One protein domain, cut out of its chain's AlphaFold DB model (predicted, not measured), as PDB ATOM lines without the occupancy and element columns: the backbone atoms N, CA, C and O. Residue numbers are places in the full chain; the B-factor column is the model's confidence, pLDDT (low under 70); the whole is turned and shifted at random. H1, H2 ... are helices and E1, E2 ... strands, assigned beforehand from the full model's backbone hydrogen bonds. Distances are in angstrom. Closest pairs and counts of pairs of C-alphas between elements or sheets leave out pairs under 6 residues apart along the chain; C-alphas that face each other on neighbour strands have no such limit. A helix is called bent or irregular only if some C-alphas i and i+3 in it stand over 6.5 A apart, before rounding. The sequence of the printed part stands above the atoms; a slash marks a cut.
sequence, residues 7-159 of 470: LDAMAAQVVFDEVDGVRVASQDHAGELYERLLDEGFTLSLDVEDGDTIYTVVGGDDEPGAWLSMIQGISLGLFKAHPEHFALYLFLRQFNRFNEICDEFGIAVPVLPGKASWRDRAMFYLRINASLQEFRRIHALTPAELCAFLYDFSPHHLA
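AT A GLANCE: This is residues 7 to 159 of the 470 residues of the protein "HSDR_N_2 domain-containing protein" of Sorangium cellulosum So0157-2 (UniProt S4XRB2). A clump of crossed helices has a hairpin of two strands, E1 and E2, at one end of its longest axis and helices H5 and H7 at the other. H4 lies nearest the middle, between H1, which packs on it, and the long H6, which has H2 side by side with it; H3, a short helix, packs on the first residues of H6. The printed part has 153 residues, with seven named helices and two named strands in the order H1, H2, E1, E2, H3, H4, H5, H6, H7; the sheet, E1 - E2, is antiparallel and the class is mostly helix. It is compact, with a radius of gyration of the C-alphas of 15.9 A, and spans 47 by 35 by 30 A.

HOW THE PARTS SIT: H1, residues 7 to 19, touches H4, residues 71 to 81, the same way at a steep tilt of 37 degrees, only just past shallow; their closest C-alphas, of Asp 8 and Gly 73, are 4.0 A apart. H2, residues 27 to 40, touches residues 122 to 130 of H6, residues 118 to 138, at a shallow tilt of 23 degrees, opposite ways; the closest C-alphas are Gly 31 and Leu 126, 6.6 A. E1, residues 42 to 47, and E2, residues 53 to 58, form an antiparallel hairpin, with N 44 and O 56 at 2.8 A and N 58 and O 42 at 2.8 A, within hydrogen-bond range. The closest C-alphas of H1 and E1 are Ala 11 and Leu 44, 7.0 A. H3, residues 64 to 69, touches residues 118 to 122 of H6 at a steep tilt of 48 degrees, with C-alphas 68 and 122 closest at 5.8 A. H4 and H6 are near each other. H5, residues 95 to 105, and H7, residues 143 to 157, only just touch, with 3 pairs of C-alphas within 8 A, Ile 101 and Ser 154 closest at 6.4 A, and stand about perpendicular at 86 degrees. H1 and H7 are apart. Every O i to N i+4 pair is within hydrogen-bond range in H1, H2, H4 and H5, but 1 of 2 in H3, 14 of 17 in H6 and 8 of 11 in H7.

IN THESE COORDINATES: H1 begins at C-alpha 7 (18.166, 29.673, -44.732) and is 18.4 A long; H2 is 20.0 A. H6, 31.4 A, ends at C-alpha 138 (19.076, -4.388, -44.257). H7, 19.6 A, ends at C-alpha 157 (1.003, 4.399, -45.974) and is only just irregular, C-alphas 151 and 154 being 6.7 A apart.

THE WHOLE: The two C-alphas farthest apart, of Asp 50 and Ile 138, are 52.0 A apart. The printed part has no cut. The links H4 to H5 and H5 to H6 are long. Residues 49, 51 to 52 and 62 to 64 have pLDDT under 70.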
ATOM      1  N   LEU A   7      17.047  29.931 -45.643       84.25
ATOM      2  CA  LEU A   7      18.166  29.673 -44.732       84.25
ATOM      3  C   LEU A   7      18.640  28.210 -44.736       84.25
ATOM      4  O   LEU A   7      19.842  27.964 -44.773       84.25
ATOM      5  N   ASP A   8      17.721  27.237 -44.754       88.69
ATOM      6  CA  ASP A   8      18.096  25.818 -44.823       88.69
ATOM      7  C   ASP A   8      18.753  25.487 -46.171       88.69
ATOM      8  O   ASP A   8      19.697  24.703 -46.225       88.69
ATOM      9  N   ALA A   9      18.282  26.091 -47.267       90.69
ATOM     10  CA  ALA A   9      18.883  25.901 -48.585       90.69
ATOM     11  C   ALA A   9      20.306  26.484 -48.660       90.69
ATOM     12  O   ALA A   9      21.193  25.857 -49.236       90.69
ATOM     13  N   MET A  10      20.537  27.645 -48.038       91.44
ATOM     14  CA  MET A  10      21.872  28.241 -47.923       91.44
ATOM     15  C   MET A  10      22.801  27.381 -47.065       91.44
ATOM     16  O   MET A  10      23.905  27.069 -47.503       91.44
ATOM     17  N   ALA A  11      22.337  26.929 -45.894       93.25
ATOM     18  CA  ALA A  11      23.088  26.006 -45.044       93.25
ATOM     19  C   ALA A  11      23.453  24.716 -45.788       93.25
ATOM     20  O   ALA A  11      24.592  24.267 -45.721       93.25
ATOM     21  N   ALA A  12      22.517  24.149 -46.555       96.06
ATOM     22  CA  ALA A  12      22.783  22.968 -47.369       96.06
ATOM     23  C   ALA A  12      23.874  23.202 -48.418       96.06
ATOM     24  O   ALA A  12      24.670  22.299 -48.671       96.06
ATOM     25  N   GLN A  13      23.904  24.384 -49.037       95.25
ATOM     26  CA  GLN A  13      24.913  24.719 -50.037       95.25
ATOM     27  C   GLN A  13      26.294  24.899 -49.400       95.25
ATOM     28  O   GLN A  13      27.237  24.267 -49.861       95.25
ATOM     29  N   VAL A  14      26.395  25.665 -48.308       95.31
ATOM     30  CA  VAL A  14      27.662  25.869 -47.582       95.31
ATOM     31  C   VAL A  14      28.237  24.541 -47.097       95.31
ATOM     32  O   VAL A  14      29.389  24.232 -47.383       95.31
ATOM     33  N   VAL A  15      27.415  23.713 -46.445       96.69
ATOM     34  CA  VAL A  15      27.847  22.393 -45.964       96.69
ATOM     35  C   VAL A  15      28.280  21.496 -47.121       96.69
ATOM     36  O   VAL A  15      29.286  20.804 -47.010       96.69
ATOM     37  N   PHE A  16      27.547  21.496 -48.241       97.44
ATOM     38  CA  PHE A  16      27.936  20.731 -49.425       97.44
ATOM     39  C   PHE A  16      29.306  21.172 -49.955       97.44
ATOM     40  O   PHE A  16      30.176  20.324 -50.129       97.44
ATOM     41  N   ASP A  17      29.515  22.475 -50.151       96.00
ATOM     42  CA  ASP A  17      30.768  23.020 -50.686       96.00
ATOM     43  C   ASP A  17      31.969  22.702 -49.781       96.00
ATOM     44  O   ASP A  17      33.076  22.462 -50.265       96.00
ATOM     45  N   GLU A  18      31.747  22.636 -48.469       94.75
ATOM     46  CA  GLU A  18      32.775  22.285 -47.491       94.75
ATOM     47  C   GLU A  18      33.154  20.794 -47.517       94.75
ATOM     48  O   GLU A  18      34.302  20.434 -47.232       94.75
ATOM     49  N   VAL A  19      32.218  19.905 -47.877       96.06
ATOM     50  CA  VAL A  19      32.417  18.451 -47.753       96.06
ATOM     51  C   VAL A  19      32.477  17.661 -49.059       96.06
ATOM     52  O   VAL A  19      32.917  16.511 -49.014       96.06
ATOM     53  N   ASP A  20      32.092  18.219 -50.209       94.12
ATOM     54  CA  ASP A  20      32.008  17.509 -51.503       94.12
ATOM     55  C   ASP A  20      33.356  16.908 -51.961       94.12
ATOM     56  O   ASP A  20      33.414  15.842 -52.570       94.12
ATOM     57  N   GLY A  21      34.477  17.525 -51.577       91.62
ATOM     58  CA  GLY A  21      35.828  17.015 -51.855       91.62
ATOM     59  C   GLY A  21      36.406  16.060 -50.799       91.62
ATOM     60  O   GLY A  21      37.512  15.541 -50.978       91.62
ATOM     61  N   VAL A  22      35.713  15.837 -49.679       94.75
ATOM     62  CA  VAL A  22      36.230  15.057 -48.544       94.75
ATOM     63  C   VAL A  22      35.935  13.575 -48.745       94.75
ATOM     64  O   VAL A  22      34.789  13.165 -48.857       94.75
ATOM     65  N   ARG A  23      36.960  12.718 -48.731       93.94
ATOM     66  CA  ARG A  23      36.747  11.268 -48.847       93.94
ATOM     67  C   ARG A  23      36.238  10.668 -47.531       93.94
ATOM     68  O   ARG A  23      37.009  10.490 -46.587       93.94
ATOM     69  N   VAL A  24      34.980  10.239 -47.513       95.38
ATOM     70  CA  VAL A  24      34.389   9.463 -46.413       95.38
ATOM     71  C   VAL A  24      34.512   7.970 -46.725       95.38
ATOM     72  O   VAL A  24      34.053   7.504 -47.762       95.38
ATOM     73  N   ALA A  25      35.211   7.219 -45.868       92.94
ATOM     74  CA  ALA A  25      35.529   5.805 -46.112       92.94
ATOM     75  C   ALA A  25      34.693   4.830 -45.268       92.94
ATOM     76  O   ALA A  25      34.641   3.638 -45.570       92.94
ATOM     77  N   SER A  26      34.073   5.315 -44.194       94.56
ATOM     78  CA  SER A  26      33.300   4.516 -43.246       94.56
ATOM     79  C   SER A  26      32.263   5.384 -42.535       94.56
ATOM     80  O   SER A  26      32.297   6.614 -42.619       94.56
ATOM     81  N   GLN A  27      31.349   4.739 -41.806       92.31
ATOM     82  CA  GLN A  27      30.375   5.442 -40.972       92.31
ATOM     83  C   GLN A  27      31.038   6.221 -39.824       92.31
ATOM     84  O   GLN A  27      30.546   7.288 -39.469       92.31
ATOM     85  N   ASP A  28      32.161   5.729 -39.294       95.44
ATOM     86  CA  ASP A  28      32.923   6.417 -38.243       95.44
ATOM     87  C   ASP A  28      33.562   7.702 -38.787       95.44
ATOM     88  O   ASP A  28      33.375   8.767 -38.209       95.44
ATOM     89  N   HIS A  29      34.187   7.638 -39.973       96.69
ATOM     90  CA  HIS A  29      34.715   8.820 -40.672       96.69
ATOM     91  C   HIS A  29      33.613   9.852 -40.968       96.69
ATOM     92  O   HIS A  29      33.851  11.055 -40.921       96.69
ATOM     93  N   ALA A  30      32.394   9.395 -41.277       97.19
ATOM     94  CA  ALA A  30      31.244  10.281 -41.452       97.19
ATOM     95  C   ALA A  30      30.852  10.963 -40.128       97.19
ATOM     96  O   ALA A  30      30.546  12.153 -40.109       97.19
ATOM     97  N   GLY A  31      30.883  10.229 -39.013       97.06
ATOM     98  CA  GLY A  31      30.646  10.783 -37.680       97.06
ATOM     99  C   GLY A  31      31.663  11.862 -37.307       97.06
ATOM    100  O   GLY A  31      31.265  12.950 -36.903       97.06
ATOM    101  N   GLU A  32      32.952  11.590 -37.524       97.38
ATOM    102  CA  GLU A  32      34.047  12.544 -37.298       97.38
ATOM    103  C   GLU A  32      33.898  13.802 -38.161       97.38
ATOM    104  O   GLU A  32      34.089  14.914 -37.673       97.38
ATOM    105  N   LEU A  33      33.504  13.649 -39.432       97.69
ATOM    106  CA  LEU A  33      33.234  14.778 -40.321       97.69
ATOM    107  C   LEU A  33      32.098  15.663 -39.790       97.69
ATOM    108  O   LEU A  33      32.229  16.883 -39.781       97.69
ATOM    109  N   TYR A  34      30.993  15.061 -39.344       97.38
ATOM    110  CA  TYR A  34      29.870  15.806 -38.773       97.38
ATOM    111  C   TYR A  34      30.251  16.526 -37.478       97.38
ATOM    112  O   TYR A  34      29.879  17.680 -37.291       97.38
ATOM    113  N   GLU A  35      30.977  15.846 -36.587       95.81
ATOM    114  CA  GLU A  35      31.432  16.433 -35.326       95.81
ATOM    115  C   GLU A  35      32.379  17.606 -35.577       95.81
ATOM    116  O   GLU A  35      32.197  18.664 -34.985       95.81
ATOM    117  N   ARG A  36      33.305  17.470 -36.534       95.19
ATOM    118  CA  ARG A  36      34.180  18.570 -36.941       95.19
ATOM    119  C   ARG A  36      33.388  19.777 -37.441       95.19
ATOM    120  O   ARG A  36      33.651  20.880 -36.988       95.19
ATOM    121  N   LEU A  37      32.404  19.581 -38.326       94.94
ATOM    122  CA  LEU A  37      31.563  20.686 -38.809       94.94
ATOM    123  C   LEU A  37      30.795  21.367 -37.668       94.94
ATOM    124  O   LEU A  37      30.646  22.585 -37.665       94.94
ATOM    125  N   LEU A  38      30.295  20.585 -36.706       94.19
ATOM    126  CA  LEU A  38      29.613  21.118 -35.528       94.19
ATOM    127  C   LEU A  38      30.561  21.945 -34.652       94.19
ATOM    128  O   LEU A  38      30.147  22.981 -34.138       94.19
ATOM    129  N   ASP A  39      31.799  21.485 -34.480       92.00
ATOM    130  CA  ASP A  39      32.800  22.096 -33.601       92.00
ATOM    131  C   ASP A  39      33.460  23.329 -34.219       92.00
ATOM    132  O   ASP A  39      33.722  24.301 -33.519       92.00
ATOM    133  N   GLU A  40      33.716  23.305 -35.526       92.25
ATOM    134  CA  GLU A  40      34.284  24.438 -36.261       92.25
ATOM    135  C   GLU A  40      33.211  25.493 -36.563       92.25
ATOM    136  O   GLU A  40      33.477  26.693 -36.475       92.25
ATOM    137  N   GLY A  41      31.984  25.049 -36.847       91.69
ATOM    138  CA  GLY A  41      30.881  25.900 -37.270       91.69
ATOM    139  C   GLY A  41      31.109  26.557 -38.636       91.69
ATOM    140  O   GLY A  41      32.180  26.485 -39.234       91.69
ATOM    141  N   PHE A  42      30.079  27.221 -39.153       90.75
ATOM    142  CA  PHE A  42      30.158  27.976 -40.405       90.75
ATOM    143  C   PHE A  42      29.277  29.224 -40.359       90.75
ATOM    144  O   PHE A  42      28.327  29.308 -39.581       90.75
ATOM    145  N   THR A  43      29.571  30.202 -41.217       88.75
ATOM    146  CA  THR A  43      28.827  31.467 -41.274       88.75
ATOM    147  C   THR A  43      27.898  31.498 -42.480       88.75
ATOM    148  O   THR A  43      28.309  31.231 -43.607       88.75
ATOM    149  N   LEU A  44      26.649  31.893 -42.251       87.06
ATOM    150  CA  LEU A  44      25.679  32.229 -43.287       87.06
ATOM    151  C   LEU A  44      25.579  33.745 -43.425       87.06
ATOM    152  O   LEU A  44      25.506  34.444 -42.418       87.06
ATOM    153  N   SER A  45      25.548  34.245 -44.658       82.38
ATOM    154  CA  SER A  45      25.370  35.666 -44.975       82.38
ATOM    155  C   SER A  45      24.052  35.876 -45.714       82.38
ATOM    156  O   SER A  45      23.902  35.383 -46.831       82.38
ATOM    157  N   LEU A  46      23.109  36.595 -45.107       74.94
ATOM    158  CA  LEU A  46      21.826  36.937 -45.712       74.94
ATOM    159  C   LEU A  46      21.780  38.419 -46.060       74.94
ATOM    160  O   LEU A  46      21.849  39.261 -45.166       74.94
ATOM    161  N   ASP A  47      21.605  38.724 -47.339       75.12
ATOM    162  CA  ASP A  47      21.317  40.085 -47.776       75.12
ATOM    163  C   ASP A  47      19.844  40.394 -47.484       75.12
ATOM    164  O   ASP A  47      18.947  39.679 -47.941       75.12
ATOM    165  N   VAL A  48      19.592  41.434 -46.692       73.75
ATOM    166  CA  VAL A  48      18.241  41.937 -46.413       73.75
ATOM    167  C   VAL A  48      17.914  43.131 -47.312       73.75
ATOM    168  O   VAL A  48      18.806  43.800 -47.830       73.75
ATOM    169  N   GLU A  49      16.619  43.382 -47.532       58.91
ATOM    170  CA  GLU A  49      16.108  44.309 -48.561       58.91
ATOM    171  C   GLU A  49      16.651  45.751 -48.465       58.91
ATOM    172  O   GLU A  49      16.701  46.442 -49.481       58.91
ATOM    173  N   ASP A  50      17.135  46.179 -47.295       70.31
ATOM    174  CA  ASP A  50      17.726  47.508 -47.071       70.31
ATOM    175  C   ASP A  50      19.227  47.612 -47.436       70.31
ATOM    176  O   ASP A  50      19.835  48.670 -47.272       70.31
ATOM    177  N   GLY A  51      19.834  46.546 -47.975       65.25
ATOM    178  CA  GLY A  51      21.242  46.525 -48.400       65.25
ATOM    179  C   GLY A  51      22.245  46.185 -47.292       65.25
ATOM    180  O   GLY A  51      23.451  46.213 -47.537       65.25
ATOM    181  N   ASP A  52      21.755  45.841 -46.101       67.56
ATOM    182  CA  ASP A  52      22.556  45.272 -45.021       67.56
ATOM    183  C   ASP A  52      22.707  43.750 -45.201       67.56
ATOM    184  O   ASP A  52      21.808  43.069 -45.700       67.56
ATOM    185  N   THR A  53      23.838  43.194 -44.762       75.81
ATOM    186  CA  THR A  53      24.070  41.742 -44.727       75.81
ATOM    187  C   THR A  53      24.082  41.272 -43.275       75.81
ATOM    188  O   THR A  53      24.918  41.704 -42.477       75.81
ATOM    189  N   ILE A  54      23.173  40.361 -42.927       74.50
ATOM    190  CA  ILE A  54      23.142  39.703 -41.620       74.50
ATOM    191  C   ILE A  54      24.020  38.456 -41.687       74.50
ATOM    192  O   ILE A  54      23.836  37.601 -42.553       74.50
ATOM    193  N   TYR A  55      24.952  38.339 -40.743       78.56
ATOM    194  CA  TYR A  55      25.769  37.144 -40.569       78.56
ATOM    195  C   TYR A  55      25.231  36.313 -39.407       78.56
ATOM    196  O   TYR A  55      25.011  36.834 -38.314       78.56
ATOM    197  N   THR A  56      25.042  35.017 -39.628       80.06
ATOM    198  CA  THR A  56      24.669  34.054 -38.586       80.06
ATOM    199  C   THR A  56      25.725  32.967 -38.520       80.06
ATOM    200  O   THR A  56      26.010  32.329 -39.532       80.06
ATOM    201  N   VAL A  57      26.296  32.754 -37.337       83.69
ATOM    202  CA  VAL A  57      27.220  31.645 -37.082       83.69
ATOM    203  C   VAL A  57      26.398  30.416 -36.706       83.69
ATOM    204  O   VAL A  57      25.476  30.483 -35.897       83.69
ATOM    205  N   VAL A  58      26.692  29.286 -37.335       87.44
ATOM    206  CA  VAL A  58      25.990  28.020 -37.140       87.44
ATOM    207  C   VAL A  58      26.984  27.004 -36.597       87.44
ATOM    208  O   VAL A  58      27.892  26.597 -37.312       87.44
ATOM    209  N   GLY A  59      26.797  26.570 -35.347       86.50
ATOM    210  CA  GLY A  59      27.746  25.683 -34.665       86.50
ATOM    211  C   GLY A  59      28.849  26.451 -33.932       86.50
ATOM    212  O   GLY A  59      28.692  27.636 -33.639       86.50
ATOM    213  N   GLY A  60      29.933  25.753 -33.596       84.44
ATOM    214  CA  GLY A  60      31.029  26.280 -32.788       84.44
ATOM    215  C   GLY A  60      30.674  26.491 -31.313       84.44
ATOM    216  O   GLY A  60      29.569  26.182 -30.854       84.44
ATOM    217  N   ASP A  61      31.630  27.044 -30.562       73.31
ATOM    218  CA  ASP A  61      31.482  27.348 -29.131       73.31
ATOM    219  C   ASP A  61      30.413  28.424 -28.848       73.31
ATOM    220  O   ASP A  61      29.867  28.484 -27.742       73.31
ATOM    221  N   ASP A  62      30.084  29.249 -29.847       59.22
ATOM    222  CA  ASP A  62      29.271  30.451 -29.668       59.22
ATOM    223  C   ASP A  62      27.754  30.207 -29.802       59.22
ATOM    224  O   ASP A  62      26.976  30.856 -29.096       59.22
ATOM    225  N   GLU A  63      27.284  29.271 -30.650       66.31
ATOM    226  CA  GLU A  63      25.837  29.130 -30.906       66.31
ATOM    227  C   GLU A  63      25.352  27.721 -31.342       66.31
ATOM    228  O   GLU A  63      24.832  27.524 -32.449       66.31
ATOM    229  N   PRO A  64      25.364  26.708 -30.449       68.25
ATOM    230  CA  PRO A  64      24.852  25.371 -30.778       68.25
ATOM    231  C   PRO A  64      23.334  25.353 -31.048       68.25
ATOM    232  O   PRO A  64      22.797  24.371 -31.560       68.25
ATOM    233  N   GLY A  65      22.613  26.430 -30.708       79.38
ATOM    234  CA  GLY A  65      21.182  26.559 -30.970       79.38
ATOM    235  C   GLY A  65      20.834  26.769 -32.441       79.38
ATOM    236  O   GLY A  65      19.870  26.164 -32.923       79.38
ATOM    237  N   ALA A  66      21.643  27.554 -33.158       86.88
ATOM    238  CA  ALA A  66      21.486  27.773 -34.591       86.88
ATOM    239  C   ALA A  66      21.621  26.449 -35.358       86.88
ATOM    240  O   ALA A  66      20.779  26.142 -36.204       86.88
ATOM    241  N   TRP A  67      22.587  25.608 -34.965       92.00
ATOM    242  CA  TRP A  67      22.795  24.275 -35.539       92.00
ATOM    243  C   TRP A  67      21.529  23.416 -35.511       92.00
ATOM    244  O   TRP A  67      21.122  22.866 -36.535       92.00
ATOM    245  N   LEU A  68      20.854  23.340 -34.356       92.00
ATOM    246  CA  LEU A  68      19.620  22.558 -34.226       92.00
ATOM    247  C   LEU A  68      18.539  23.055 -35.189       92.00
ATOM    248  O   LEU A  68      17.873  22.262 -35.855       92.00
ATOM    249  N   SER A  69      18.391  24.376 -35.290       87.94
ATOM    250  CA  SER A  69      17.396  24.992 -36.163       87.94
ATOM    251  C   SER A  69      17.686  24.810 -37.654       87.94
ATOM    252  O   SER A  69      16.755  24.945 -38.440       87.94
ATOM    253  N   MET A  70      18.928  24.489 -38.031       91.75
ATOM    254  CA  MET A  70      19.398  24.338 -39.417       91.75
ATOM    255  C   MET A  70      19.623  22.878 -39.821       91.75
ATOM    256  O   MET A  70      20.142  22.601 -40.902       91.75
ATOM    257  N   ILE A  71      19.209  21.917 -38.987       95.25
ATOM    258  CA  ILE A  71      19.488  20.494 -39.217       95.25
ATOM    259  C   ILE A  71      18.963  19.972 -40.565       95.25
ATOM    260  O   ILE A  71      19.558  19.073 -41.159       95.25
ATOM    261  N   GLN A  72      17.869  20.545 -41.081       95.56
ATOM    262  CA  GLN A  72      17.329  20.176 -42.393       95.56
ATOM    263  C   GLN A  72      18.297  20.561 -43.517       95.56
ATOM    264  O   GLN A  72      18.578  19.739 -44.387       95.56
ATOM    265  N   GLY A  73      18.851  21.775 -43.467       96.06
ATOM    266  CA  GLY A  73      19.873  22.227 -44.408       96.06
ATOM    267  C   GLY A  73      21.174  21.438 -44.275       96.06
ATOM    268  O   GLY A  73      21.683  20.907 -45.258       96.06
ATOM    269  N   ILE A  74      21.666  21.275 -43.047       97.25
ATOM    270  CA  ILE A  74      22.917  20.555 -42.763       97.25
ATOM    271  C   ILE A  74      22.837  19.100 -43.247       97.25
ATOM    272  O   ILE A  74      23.710  18.641 -43.985       97.25
ATOM    273  N   SER A  75      21.767  18.376 -42.897       98.06
ATOM    274  CA  SER A  75      21.579  16.989 -43.351       98.06
ATOM    275  C   SER A  75      21.429  16.884 -44.869       98.06
ATOM    276  O   SER A  75      21.905  15.912 -45.453       98.06
ATOM    277  N   LEU A  76      20.835  17.885 -45.531       98.00
ATOM    278  CA  LEU A  76      20.748  17.934 -46.989       98.00
ATOM    279  C   LEU A  76      22.116  18.124 -47.652       98.00
ATOM    280  O   LEU A  76      22.412  17.410 -48.609       98.00
ATOM    281  N   GLY A  77      22.949  19.043 -47.158       97.94
ATOM    282  CA  GLY A  77      24.306  19.244 -47.680       97.94
ATOM    283  C   GLY A  77      25.155  17.976 -47.560       97.94
ATOM    284  O   GLY A  77      25.737  17.514 -48.543       97.94
ATOM    285  N   LEU A  78      25.116  17.344 -46.384       98.50
ATOM    286  CA  LEU A  78      25.796  16.074 -46.116       98.50
ATOM    287  C   LEU A  78      25.276  14.927 -46.988       98.50
ATOM    288  O   LEU A  78      26.073  14.171 -47.536       98.50
ATOM    289  N   PHE A  79      23.953  14.800 -47.141       98.25
ATOM    290  CA  PHE A  79      23.339  13.795 -48.012       98.25
ATOM    291  C   PHE A  79      23.742  13.995 -49.476       98.25
ATOM    292  O   PHE A  79      24.011  13.019 -50.166       98.25
ATOM    293  N   LYS A  80      23.803  15.241 -49.965       97.75
ATOM    294  CA  LYS A  80      24.206  15.526 -51.351       97.75
ATOM    295  C   LYS A  80      25.645  15.097 -51.635       97.75
ATOM    296  O   LYS A  80      25.885  14.521 -52.690       97.75
ATOM    297  N   ALA A  81      26.569  15.377 -50.717       97.94
ATOM    298  CA  ALA A  81      27.980  15.036 -50.886       97.94
ATOM    299  C   ALA A  81      28.252  13.541 -50.637       97.94
ATOM    300  O   ALA A  81      28.979  12.899 -51.389       97.94
ATOM    301  N   HIS A  82      27.633  12.964 -49.600       98.00
ATOM    302  CA  HIS A  82      27.944  11.621 -49.092       98.00
ATOM    303  C   HIS A  82      26.673  10.782 -48.828       98.00
ATOM    304  O   HIS A  82      26.438  10.352 -47.691       98.00
ATOM    305  N   PRO A  83      25.845  10.499 -49.854       97.00
ATOM    306  CA  PRO A  83      24.517   9.882 -49.688       97.00
ATOM    307  C   PRO A  83      24.560   8.451 -49.133       97.00
ATOM    308  O   PRO A  83      23.611   7.981 -48.506       97.00
ATOM    309  N   GLU A  84      25.673   7.741 -49.327       96.75
ATOM    310  CA  GLU A  84      25.859   6.395 -48.776       96.75
ATOM    311  C   GLU A  84      26.093   6.388 -47.254       96.75
ATOM    312  O   GLU A  84      25.954   5.337 -46.627       96.75
ATOM    313  N   HIS A  85      26.419   7.544 -46.659       97.69
ATOM    314  CA  HIS A  85      26.803   7.684 -45.249       97.69
ATOM    315  C   HIS A  85      25.881   8.593 -44.431       97.69
ATOM    316  O   HIS A  85      25.818   8.442 -43.207       97.69
ATOM    317  N   PHE A  86      25.162   9.512 -45.078       98.38
ATOM    318  CA  PHE A  86      24.216  10.420 -44.436       98.38
ATOM    319  C   PHE A  86      22.823  10.281 -45.032       98.38
ATOM    320  O   PHE A  86      22.678  10.129 -46.236       98.38
ATOM    321  N   ALA A  87      21.803  10.320 -44.181       97.44
ATOM    322  CA  ALA A  87      20.399  10.320 -44.546       97.44
ATOM    323  C   ALA A  87      19.840  11.741 -44.446       97.44
ATOM    324  O   ALA A  87      20.069  12.448 -43.466       97.44
ATOM    325  N   LEU A  88      19.053  12.143 -45.438       97.44
ATOM    326  CA  LEU A  88      18.334  13.409 -45.396       97.44
ATOM    327  C   LEU A  88      17.346  13.416 -44.222       97.44
ATOM    328  O   LEU A  88      16.572  12.467 -44.087       97.44
ATOM    329  N   TYR A  89      17.313  14.491 -43.428       96.94
ATOM    330  CA  TYR A  89      16.401  14.648 -42.292       96.94
ATOM    331  C   TYR A  89      15.545  15.915 -42.433       96.94
ATOM    332  O   TYR A  89      16.011  17.027 -42.205       96.94
ATOM    333  N   LEU A  90      14.259  15.749 -42.763       95.62
ATOM    334  CA  LEU A  90      13.306  16.856 -42.940       95.62
ATOM    335  C   LEU A  90      12.224  16.934 -41.852       95.62
ATOM    336  O   LEU A  90      11.282  17.706 -41.993       95.62
ATOM    337  N   PHE A  91      12.354  16.206 -40.744       94.38
ATOM    338  CA  PHE A  91      11.316  16.134 -39.705       94.38
ATOM    339  C   PHE A  91      11.445  17.192 -38.593       94.38
ATOM    340  O   PHE A  91      10.961  16.979 -37.484       94.38
ATOM    341  N   LEU A  92      12.084  18.341 -38.852       93.31
ATOM    342  CA  LEU A  92      12.146  19.437 -37.877       93.31
ATOM    343  C   LEU A  92      10.727  19.919 -37.536       93.31
ATOM    344  O   LEU A  92       9.982  20.364 -38.410       93.31
ATOM    345  N   ARG A  93      10.381  19.859 -36.245       92.88
ATOM    346  CA  ARG A  93       9.055  20.130 -35.656       92.88
ATOM    347  C   ARG A  93       7.986  19.115 -36.048       92.88
ATOM    348  O   ARG A  93       6.803  19.359 -35.838       92.88
ATOM    349  N   GLN A  94       8.387  17.979 -36.605       93.25
ATOM    350  CA  GLN A  94       7.521  16.864 -36.992       93.25
ATOM    351  C   GLN A  94       8.090  15.530 -36.485       93.25
ATOM    352  O   GLN A  94       7.841  14.480 -37.077       93.25
ATOM    353  N   PHE A  95       8.859  15.552 -35.390       93.44
ATOM    354  CA  PHE A  95       9.468  14.346 -34.825       93.44
ATOM    355  C   PHE A  95       8.442  13.270 -34.431       93.44
ATOM    356  O   PHE A  95       8.743  12.084 -34.501       93.44
ATOM    357  N   ASN A  96       7.204  13.649 -34.094       89.81
ATOM    358  CA  ASN A  96       6.121  12.684 -33.895       89.81
ATOM    359  C   ASN A  96       5.855  11.836 -35.153       89.81
ATOM    360  O   ASN A  96       5.725  10.626 -35.037       89.81
ATOM    361  N   ARG A  97       5.860  12.442 -36.349       91.50
ATOM    362  CA  ARG A  97       5.694  11.714 -37.618       91.50
ATOM    363  C   ARG A  97       6.883  10.807 -37.902       91.50
ATOM    364  O   ARG A  97       6.709   9.698 -38.387       91.50
ATOM    365  N   PHE A  98       8.092  11.268 -37.582       94.06
ATOM    366  CA  PHE A  98       9.283  10.427 -37.674       94.06
ATOM    367  C   PHE A  98       9.175   9.197 -36.762       94.06
ATOM    368  O   PHE A  98       9.480   8.092 -37.201       94.06
ATOM    369  N   ASN A  99       8.702   9.370 -35.525       87.00
ATOM    370  CA  ASN A  99       8.469   8.253 -34.610       87.00
ATOM    371  C   ASN A  99       7.382   7.307 -35.124       87.00
ATOM    372  O   ASN A  99       7.602   6.108 -35.095       87.00
ATOM    373  N   GLU A 100       6.268   7.825 -35.650       85.56
ATOM    374  CA  GLU A 100       5.203   7.005 -36.254       85.56
ATOM    375  C   GLU A 100       5.755   6.113 -37.382       85.56
ATOM    376  O   GLU A 100       5.473   4.918 -37.424       85.56
ATOM    377  N   ILE A 101       6.605   6.667 -38.258       88.75
ATOM    378  CA  ILE A 101       7.300   5.897 -39.304       88.75
ATOM    379  C   ILE A 101       8.227   4.853 -38.678       88.75
ATOM    380  O   ILE A 101       8.215   3.690 -39.078       88.75
ATOM    381  N   CYS A 102       9.045   5.243 -37.706       85.75
ATOM    382  CA  CYS A 102       9.979   4.316 -37.085       85.75
ATOM    383  C   CYS A 102       9.269   3.156 -36.373       85.75
ATOM    384  O   CYS A 102       9.692   2.011 -36.522       85.75
ATOM    385  N   ASP A 103       8.184   3.436 -35.656       78.44
ATOM    386  CA  ASP A 103       7.398   2.439 -34.936       78.44
ATOM    387  C   ASP A 103       6.714   1.456 -35.900       78.44
ATOM    388  O   ASP A 103       6.797   0.246 -35.684       78.44
ATOM    389  N   GLU A 104       6.104   1.948 -36.987       84.50
ATOM    390  CA  GLU A 104       5.431   1.105 -37.990       84.50
ATOM    391  C   GLU A 104       6.410   0.157 -38.696       84.50
ATOM    392  O   GLU A 104       6.136  -1.031 -38.873       84.50
ATOM    393  N   PHE A 105       7.583   0.667 -39.076       83.06
ATOM    394  CA  PHE A 105       8.551  -0.085 -39.878       83.06
ATOM    395  C   PHE A 105       9.674  -0.730 -39.053       83.06
ATOM    396  O   PHE A 105      10.600  -1.313 -39.618       83.06
ATOM    397  N   GLY A 106       9.599  -0.660 -37.720       80.00
ATOM    398  CA  GLY A 106      10.567  -1.283 -36.815       80.00
ATOM    399  C   GLY A 106      11.967  -0.658 -36.860       80.00
ATOM    400  O   GLY A 106      12.955  -1.349 -36.603       80.00
ATOM    401  N   ILE A 107      12.071   0.633 -37.183       83.75
ATOM    402  CA  ILE A 107      13.327   1.386 -37.131       83.75
ATOM    403  C   ILE A 107      13.585   1.779 -35.676       83.75
ATOM    404  O   ILE A 107      12.739   2.369 -35.010       83.75
ATOM    405  N   ALA A 108      14.775   1.471 -35.164       81.81
ATOM    406  CA  ALA A 108      15.130   1.844 -33.802       81.81
ATOM    407  C   ALA A 108      15.195   3.376 -33.652       81.81
ATOM    408  O   ALA A 108      15.996   4.035 -34.313       81.81
ATOM    409  N   VAL A 109      14.393   3.938 -32.744       81.38
ATOM    410  CA  VAL A 109      14.491   5.353 -32.359       81.38
ATOM    411  C   VAL A 109      15.516   5.493 -31.227       81.38
ATOM    412  O   VAL A 109      15.343   4.882 -30.167       81.38
ATOM    413  N   PRO A 110      16.589   6.287 -31.398       83.31
ATOM    414  CA  PRO A 110      17.569   6.488 -30.338       83.31
ATOM    415  C   PRO A 110      16.971   7.220 -29.129       83.31
ATOM    416  O   PRO A 110      16.038   8.011 -29.253       83.31
ATOM    417  N   VAL A 111      17.552   7.006 -27.945       83.00
ATOM    418  CA  VAL A 111      17.106   7.672 -26.708       83.00
ATOM    419  C   VAL A 111      17.217   9.188 -26.848       83.00
ATOM    420  O   VAL A 111      18.304   9.711 -27.101       83.00
ATOM    421  N   LEU A 112      16.092   9.877 -26.642       87.56
ATOM    422  CA  LEU A 112      16.004  11.326 -26.768       87.56
ATOM    423  C   LEU A 112      16.944  12.051 -25.787       87.56
ATOM    424  O   LEU A 112      16.974  11.719 -24.598       87.56
ATOM    425  N   PRO A 113      17.674  13.076 -26.255       89.19
ATOM    426  CA  PRO A 113      18.525  13.897 -25.410       89.19
ATOM    427  C   PRO A 113      17.697  14.835 -24.521       89.19
ATOM    428  O   PRO A 113      16.584  15.258 -24.859       89.19
ATOM    429  N   GLY A 114      18.273  15.198 -23.374       85.81
ATOM    430  CA  GLY A 114      17.680  16.167 -22.458       85.81
ATOM    431  C   GLY A 114      17.653  17.583 -23.041       85.81
ATOM    432  O   GLY A 114      18.525  17.972 -23.816       85.81
ATOM    433  N   LYS A 115      16.673  18.390 -22.615       86.19
ATOM    434  CA  LYS A 115      16.452  19.763 -23.109       86.19
ATOM    435  C   LYS A 115      17.697  20.662 -23.045       86.19
ATOM    436  O   LYS A 115      17.929  21.434 -23.973       86.19
ATOM    437  N   ALA A 116      18.455  20.584 -21.949       84.88
ATOM    438  CA  ALA A 116      19.602  21.457 -21.678       84.88
ATOM    439  C   ALA A 116      20.905  21.015 -22.374       84.88
ATOM    440  O   ALA A 116      21.855  21.793 -22.430       84.88
ATOM    441  N   SER A 117      20.961  19.794 -22.911       86.25
ATOM    442  CA  SER A 117      22.177  19.224 -23.498       86.25
ATOM    443  C   SER A 117      22.302  19.584 -24.980       86.25
ATOM    444  O   SER A 117      22.076  18.744 -25.846       86.25
ATOM    445  N   TRP A 118      22.636  20.838 -25.295       87.69
ATOM    446  CA  TRP A 118      22.689  21.331 -26.682       87.69
ATOM    447  C   TRP A 118      23.598  20.508 -27.599       87.69
ATOM    448  O   TRP A 118      23.161  20.119 -28.680       87.69
ATOM    449  N   ARG A 119      24.814  20.165 -27.150       89.38
ATOM    450  CA  ARG A 119      25.724  19.307 -27.924       89.38
ATOM    451  C   ARG A 119      25.119  17.927 -28.178       89.38
ATOM    452  O   ARG A 119      25.096  17.478 -29.316       89.38
ATOM    453  N   ASP A 120      24.561  17.278 -27.155       90.88
ATOM    454  CA  ASP A 120      23.918  15.965 -27.325       90.88
ATOM    455  C   ASP A 120      22.727  16.025 -28.286       90.88
ATOM    456  O   ASP A 120      22.488  15.080 -29.035       90.88
ATOM    457  N   ARG A 121      21.983  17.138 -28.277       93.50
ATOM    458  CA  ARG A 121      20.890  17.402 -29.219       93.50
ATOM    459  C   ARG A 121      21.403  17.572 -30.645       93.50
ATOM    460  O   ARG A 121      20.816  16.996 -31.553       93.50
ATOM    461  N   ALA A 122      22.511  18.283 -30.845       93.31
ATOM    462  CA  ALA A 122      23.136  18.430 -32.158       93.31
ATOM    463  C   ALA A 122      23.676  17.085 -32.668       93.31
ATOM    464  O   ALA A 122      23.403  16.688 -33.800       93.31
ATOM    465  N   MET A 123      24.344  16.322 -31.805       93.75
ATOM    466  CA  MET A 123      24.862  14.985 -32.115       93.75
ATOM    467  C   MET A 123      23.763  13.927 -32.277       93.75
ATOM    468  O   MET A 123      24.018  12.837 -32.793       93.75
ATOM    469  N   PHE A 124      22.522  14.217 -31.874       95.62
ATOM    470  CA  PHE A 124      21.405  13.280 -31.988       95.62
ATOM    471  C   PHE A 124      21.126  12.865 -33.436       95.62
ATOM    472  O   PHE A 124      20.752  11.715 -33.681       95.62
ATOM    473  N   TYR A 125      21.381  13.754 -34.400       97.38
ATOM    474  CA  TYR A 125      21.255  13.436 -35.821       97.38
ATOM    475  C   TYR A 125      22.121  12.244 -36.234       97.38
ATOM    476  O   TYR A 125      21.626  11.378 -36.945       97.38
ATOM    477  N   LEU A 126      23.358  12.116 -35.738       96.88
ATOM    478  CA  LEU A 126      24.204  10.962 -36.071       96.88
ATOM    479  C   LEU A 126      23.596   9.634 -35.602       96.88
ATOM    480  O   LEU A 126      23.752   8.615 -36.272       96.88
ATOM    481  N   ARG A 127      22.855   9.641 -34.489       94.88
ATOM    482  CA  ARG A 127      22.172   8.443 -33.971       94.88
ATOM    483  C   ARG A 127      20.960   8.077 -34.829       94.88
ATOM    484  O   ARG A 127      20.744   6.898 -35.115       94.88
ATOM    485  N   ILE A 128      20.190   9.080 -35.257       96.38
ATOM    486  CA  ILE A 128      19.102   8.896 -36.231       96.38
ATOM    487  C   ILE A 128      19.679   8.356 -37.540       96.38
ATOM    488  O   ILE A 128      19.218   7.337 -38.047       96.38
ATOM    489  N   ASN A 129      20.730   8.997 -38.049       97.94
ATOM    490  CA  ASN A 129      21.402   8.630 -39.283       97.94
ATOM    491  C   ASN A 129      21.892   7.179 -39.254       97.94
ATOM    492  O   ASN A 129      21.617   6.431 -40.183       97.94
ATOM    493  N   ALA A 130      22.545   6.748 -38.171       94.94
ATOM    494  CA  ALA A 130      22.981   5.362 -38.019       94.94
ATOM    495  C   ALA A 130      21.808   4.371 -38.121       94.94
ATOM    496  O   ALA A 130      21.912   3.366 -38.823       94.94
ATOM    497  N   SER A 131      20.678   4.684 -37.481       92.94
ATOM    498  CA  SER A 131      19.474   3.841 -37.501       92.94
ATOM    499  C   SER A 131      18.854   3.768 -38.902       92.94
ATOM    500  O   SER A 131      18.490   2.690 -39.370       92.94
ATOM    501  N   LEU A 132      18.806   4.898 -39.614       96.62
ATOM    502  CA  LEU A 132      18.312   4.974 -40.991       96.62
ATOM    503  C   LEU A 132      19.240   4.272 -41.991       96.62
ATOM    504  O   LEU A 132      18.762   3.578 -42.886       96.62
ATOM    505  N   GLN A 133      20.559   4.407 -41.837       95.31
ATOM    506  CA  GLN A 133      21.542   3.730 -42.686       95.31
ATOM    507  C   GLN A 133      21.542   2.217 -42.465       95.31
ATOM    508  O   GLN A 133      21.742   1.458 -43.412       95.31
ATOM    509  N   GLU A 134      21.315   1.765 -41.233       92.62
ATOM    510  CA  GLU A 134      21.146   0.343 -40.943       92.62
ATOM    511  C   GLU A 134      19.881  -0.208 -41.606       92.62
ATOM    512  O   GLU A 134      19.962  -1.188 -42.345       92.62
ATOM    513  N   PHE A 135      18.741   0.471 -41.438       93.00
ATOM    514  CA  PHE A 135      17.495   0.115 -42.118       93.00
ATOM    515  C   PHE A 135      17.686   0.048 -43.640       93.00
ATOM    516  O   PHE A 135      17.365  -0.958 -44.272       93.00
ATOM    517  N   ARG A 136      18.308   1.078 -44.227       96.56
ATOM    518  CA  ARG A 136      18.633   1.127 -45.657       96.56
ATOM    519  C   ARG A 136      19.424  -0.102 -46.109       96.56
ATOM    520  O   ARG A 136      19.070  -0.712 -47.114       96.56
ATOM    521  N   ARG A 137      20.474  -0.479 -45.371       93.75
ATOM    522  CA  ARG A 137      21.343  -1.620 -45.701       93.75
ATOM    523  C   ARG A 137      20.622  -2.960 -45.561       93.75
ATOM    524  O   ARG A 137      20.726  -3.782 -46.467       93.75
ATOM    525  N   ILE A 138      19.865  -3.164 -44.483       94.31
ATOM    526  CA  ILE A 138      19.076  -4.388 -44.257       94.31
ATOM    527  C   ILE A 138      18.059  -4.603 -45.385       94.31
ATOM    528  O   ILE A 138      17.874  -5.728 -45.846       94.31
ATOM    529  N   HIS A 139      17.431  -3.523 -45.851       94.06
ATOM    530  CA  HIS A 139      16.408  -3.566 -46.895       94.06
ATOM    531  C   HIS A 139      16.951  -3.334 -48.312       94.06
ATOM    532  O   HIS A 139      16.163  -3.245 -49.251       94.06
ATOM    533  N   ALA A 140      18.278  -3.271 -48.475       97.19
ATOM    534  CA  ALA A 140      18.962  -3.049 -49.751       97.19
ATOM    535  C   ALA A 140      18.447  -1.826 -50.538       97.19
ATOM    536  O   ALA A 140      18.424  -1.835 -51.767       97.19
ATOM    537  N   LEU A 141      18.047  -0.772 -49.825       97.69
ATOM    538  CA  LEU A 141      17.578   0.469 -50.426       97.69
ATOM    539  C   LEU A 141      18.772   1.315 -50.891       97.69
ATOM    540  O   LEU A 141      19.790   1.464 -50.203       97.69
ATOM    541  N   THR A 142      18.640   1.947 -52.047       98.50
ATOM    542  CA  THR A 142      19.512   3.060 -52.426       98.50
ATOM    543  C   THR A 142      19.246   4.273 -51.520       98.50
ATOM    544  O   THR A 142      18.172   4.384 -50.917       98.50
ATOM    545  N   PRO A 143      20.181   5.234 -51.413       98.25
ATOM    546  CA  PRO A 143      19.929   6.471 -50.669       98.25
ATOM    547  C   PRO A 143      18.694   7.241 -51.162       98.25
ATOM    548  O   PRO A 143      17.942   7.792 -50.361       98.25
ATOM    549  N   ALA A 144      18.442   7.239 -52.475       97.94
ATOM    550  CA  ALA A 144      17.259   7.868 -53.059       97.94
ATOM    551  C   ALA A 144      15.960   7.131 -52.682       97.94
ATOM    552  O   ALA A 144      14.963   7.777 -52.363       97.94
ATOM    553  N   GLU A 145      15.974   5.797 -52.663       98.50
ATOM    554  CA  GLU A 145      14.827   4.998 -52.214       98.50
ATOM    555  C   GLU A 145      14.553   5.171 -50.719       98.50
ATOM    556  O   GLU A 145      13.390   5.199 -50.335       98.50
ATOM    557  N   LEU A 146      15.576   5.369 -49.878       98.31
ATOM    558  CA  LEU A 146      15.370   5.741 -48.474       98.31
ATOM    559  C   LEU A 146      14.640   7.092 -48.354       98.31
ATOM    560  O   LEU A 146      13.724   7.225 -47.543       98.31
ATOM    561  N   CYS A 147      15.001   8.085 -49.172       98.00
ATOM    562  CA  CYS A 147      14.292   9.367 -49.210       98.00
ATOM    563  C   CYS A 147      12.840   9.204 -49.686       98.00
ATOM    564  O   CYS A 147      11.932   9.754 -49.063       98.00
ATOM    565  N   ALA A 148      12.607   8.435 -50.754       97.69
ATOM    566  CA  ALA A 148      11.258   8.136 -51.234       97.69
ATOM    567  C   ALA A 148      10.441   7.380 -50.174       97.69
ATOM    568  O   ALA A 148       9.274   7.691 -49.950       97.69
ATOM    569  N   PHE A 149      11.065   6.446 -49.457       97.69
ATOM    570  CA  PHE A 149      10.456   5.754 -48.331       97.69
ATOM    571  C   PHE A 149      10.008   6.743 -47.244       97.69
ATOM    572  O   PHE A 149       8.827   6.795 -46.916       97.69
ATOM    573  N   LEU A 150      10.917   7.579 -46.734       96.75
ATOM    574  CA  LEU A 150      10.637   8.486 -45.614       96.75
ATOM    575  C   LEU A 150       9.633   9.596 -45.945       96.75
ATOM    576  O   LEU A 150       8.848   9.981 -45.080       96.75
ATOM    577  N   TYR A 151       9.686  10.145 -47.160       95.81
ATOM    578  CA  TYR A 151       8.990  11.393 -47.496       95.81
ATOM    579  C   TYR A 151       7.826  11.229 -48.471       95.81
ATOM    580  O   TYR A 151       7.057  12.177 -48.637       95.81
ATOM    581  N   ASP A 152       7.679  10.054 -49.085       95.06
ATOM    582  CA  ASP A 152       6.584   9.747 -50.000       95.06
ATOM    583  C   ASP A 152       5.825   8.493 -49.551       95.06
ATOM    584  O   ASP A 152       4.704   8.603 -49.057       95.06
ATOM    585  N   PHE A 153       6.436   7.310 -49.615       95.62
ATOM    586  CA  PHE A 153       5.747   6.051 -49.316       95.62
ATOM    587  C   PHE A 153       5.192   5.987 -47.887       95.62
ATOM    588  O   PHE A 153       3.993   5.768 -47.712       95.62
ATOM    589  N   SER A 154       6.027   6.190 -46.864       91.12
ATOM    590  CA  SER A 154       5.620   6.016 -45.466       91.12
ATOM    591  C   SER A 154       4.535   7.009 -45.038       91.12
ATOM    592  O   SER A 154       3.554   6.570 -44.441       91.12
ATOM    593  N   PRO A 155       4.609   8.311 -45.386       90.62
ATOM    594  CA  PRO A 155       3.510   9.239 -45.129       90.62
ATOM    595  C   PRO A 155       2.185   8.831 -45.784       90.62
ATOM    596  O   PRO A 155       1.148   8.967 -45.144       90.62
ATOM    597  N   HIS A 156       2.196   8.320 -47.022       91.62
ATOM    598  CA  HIS A 156       0.975   7.839 -47.684       91.62
ATOM    599  C   HIS A 156       0.461   6.530 -47.078       91.62
ATOM    600  O   HIS A 156      -0.746   6.337 -46.976       91.62
ATOM    601  N   HIS A 157       1.360   5.643 -46.651       88.56
ATOM    602  CA  HIS A 157       1.003   4.399 -45.974       88.56
ATOM    603  C   HIS A 157       0.344   4.657 -44.613       88.56
ATOM    604  O   HIS A 157      -0.652   4.029 -44.268       88.56
ATOM    605  N   LEU A 158       0.883   5.623 -43.867       82.19
ATOM    606  CA  LEU A 158       0.392   6.043 -42.556       82.19
ATOM    607  C   LEU A 158      -0.754   7.052 -42.629       82.19
ATOM    608  O   LEU A 158      -1.266   7.464 -41.585       82.19
ATOM    609  N   ALA A 159      -1.151   7.480 -43.830       77.88
ATOM    610  CA  ALA A 159      -2.258   8.400 -44.021       77.88
ATOM    611  C   ALA A 159      -3.569   7.717 -43.614       77.88
ATOM    612  O   ALA A 159      -4.299   7.161 -44.429       77.88
TER     613      ALA A 159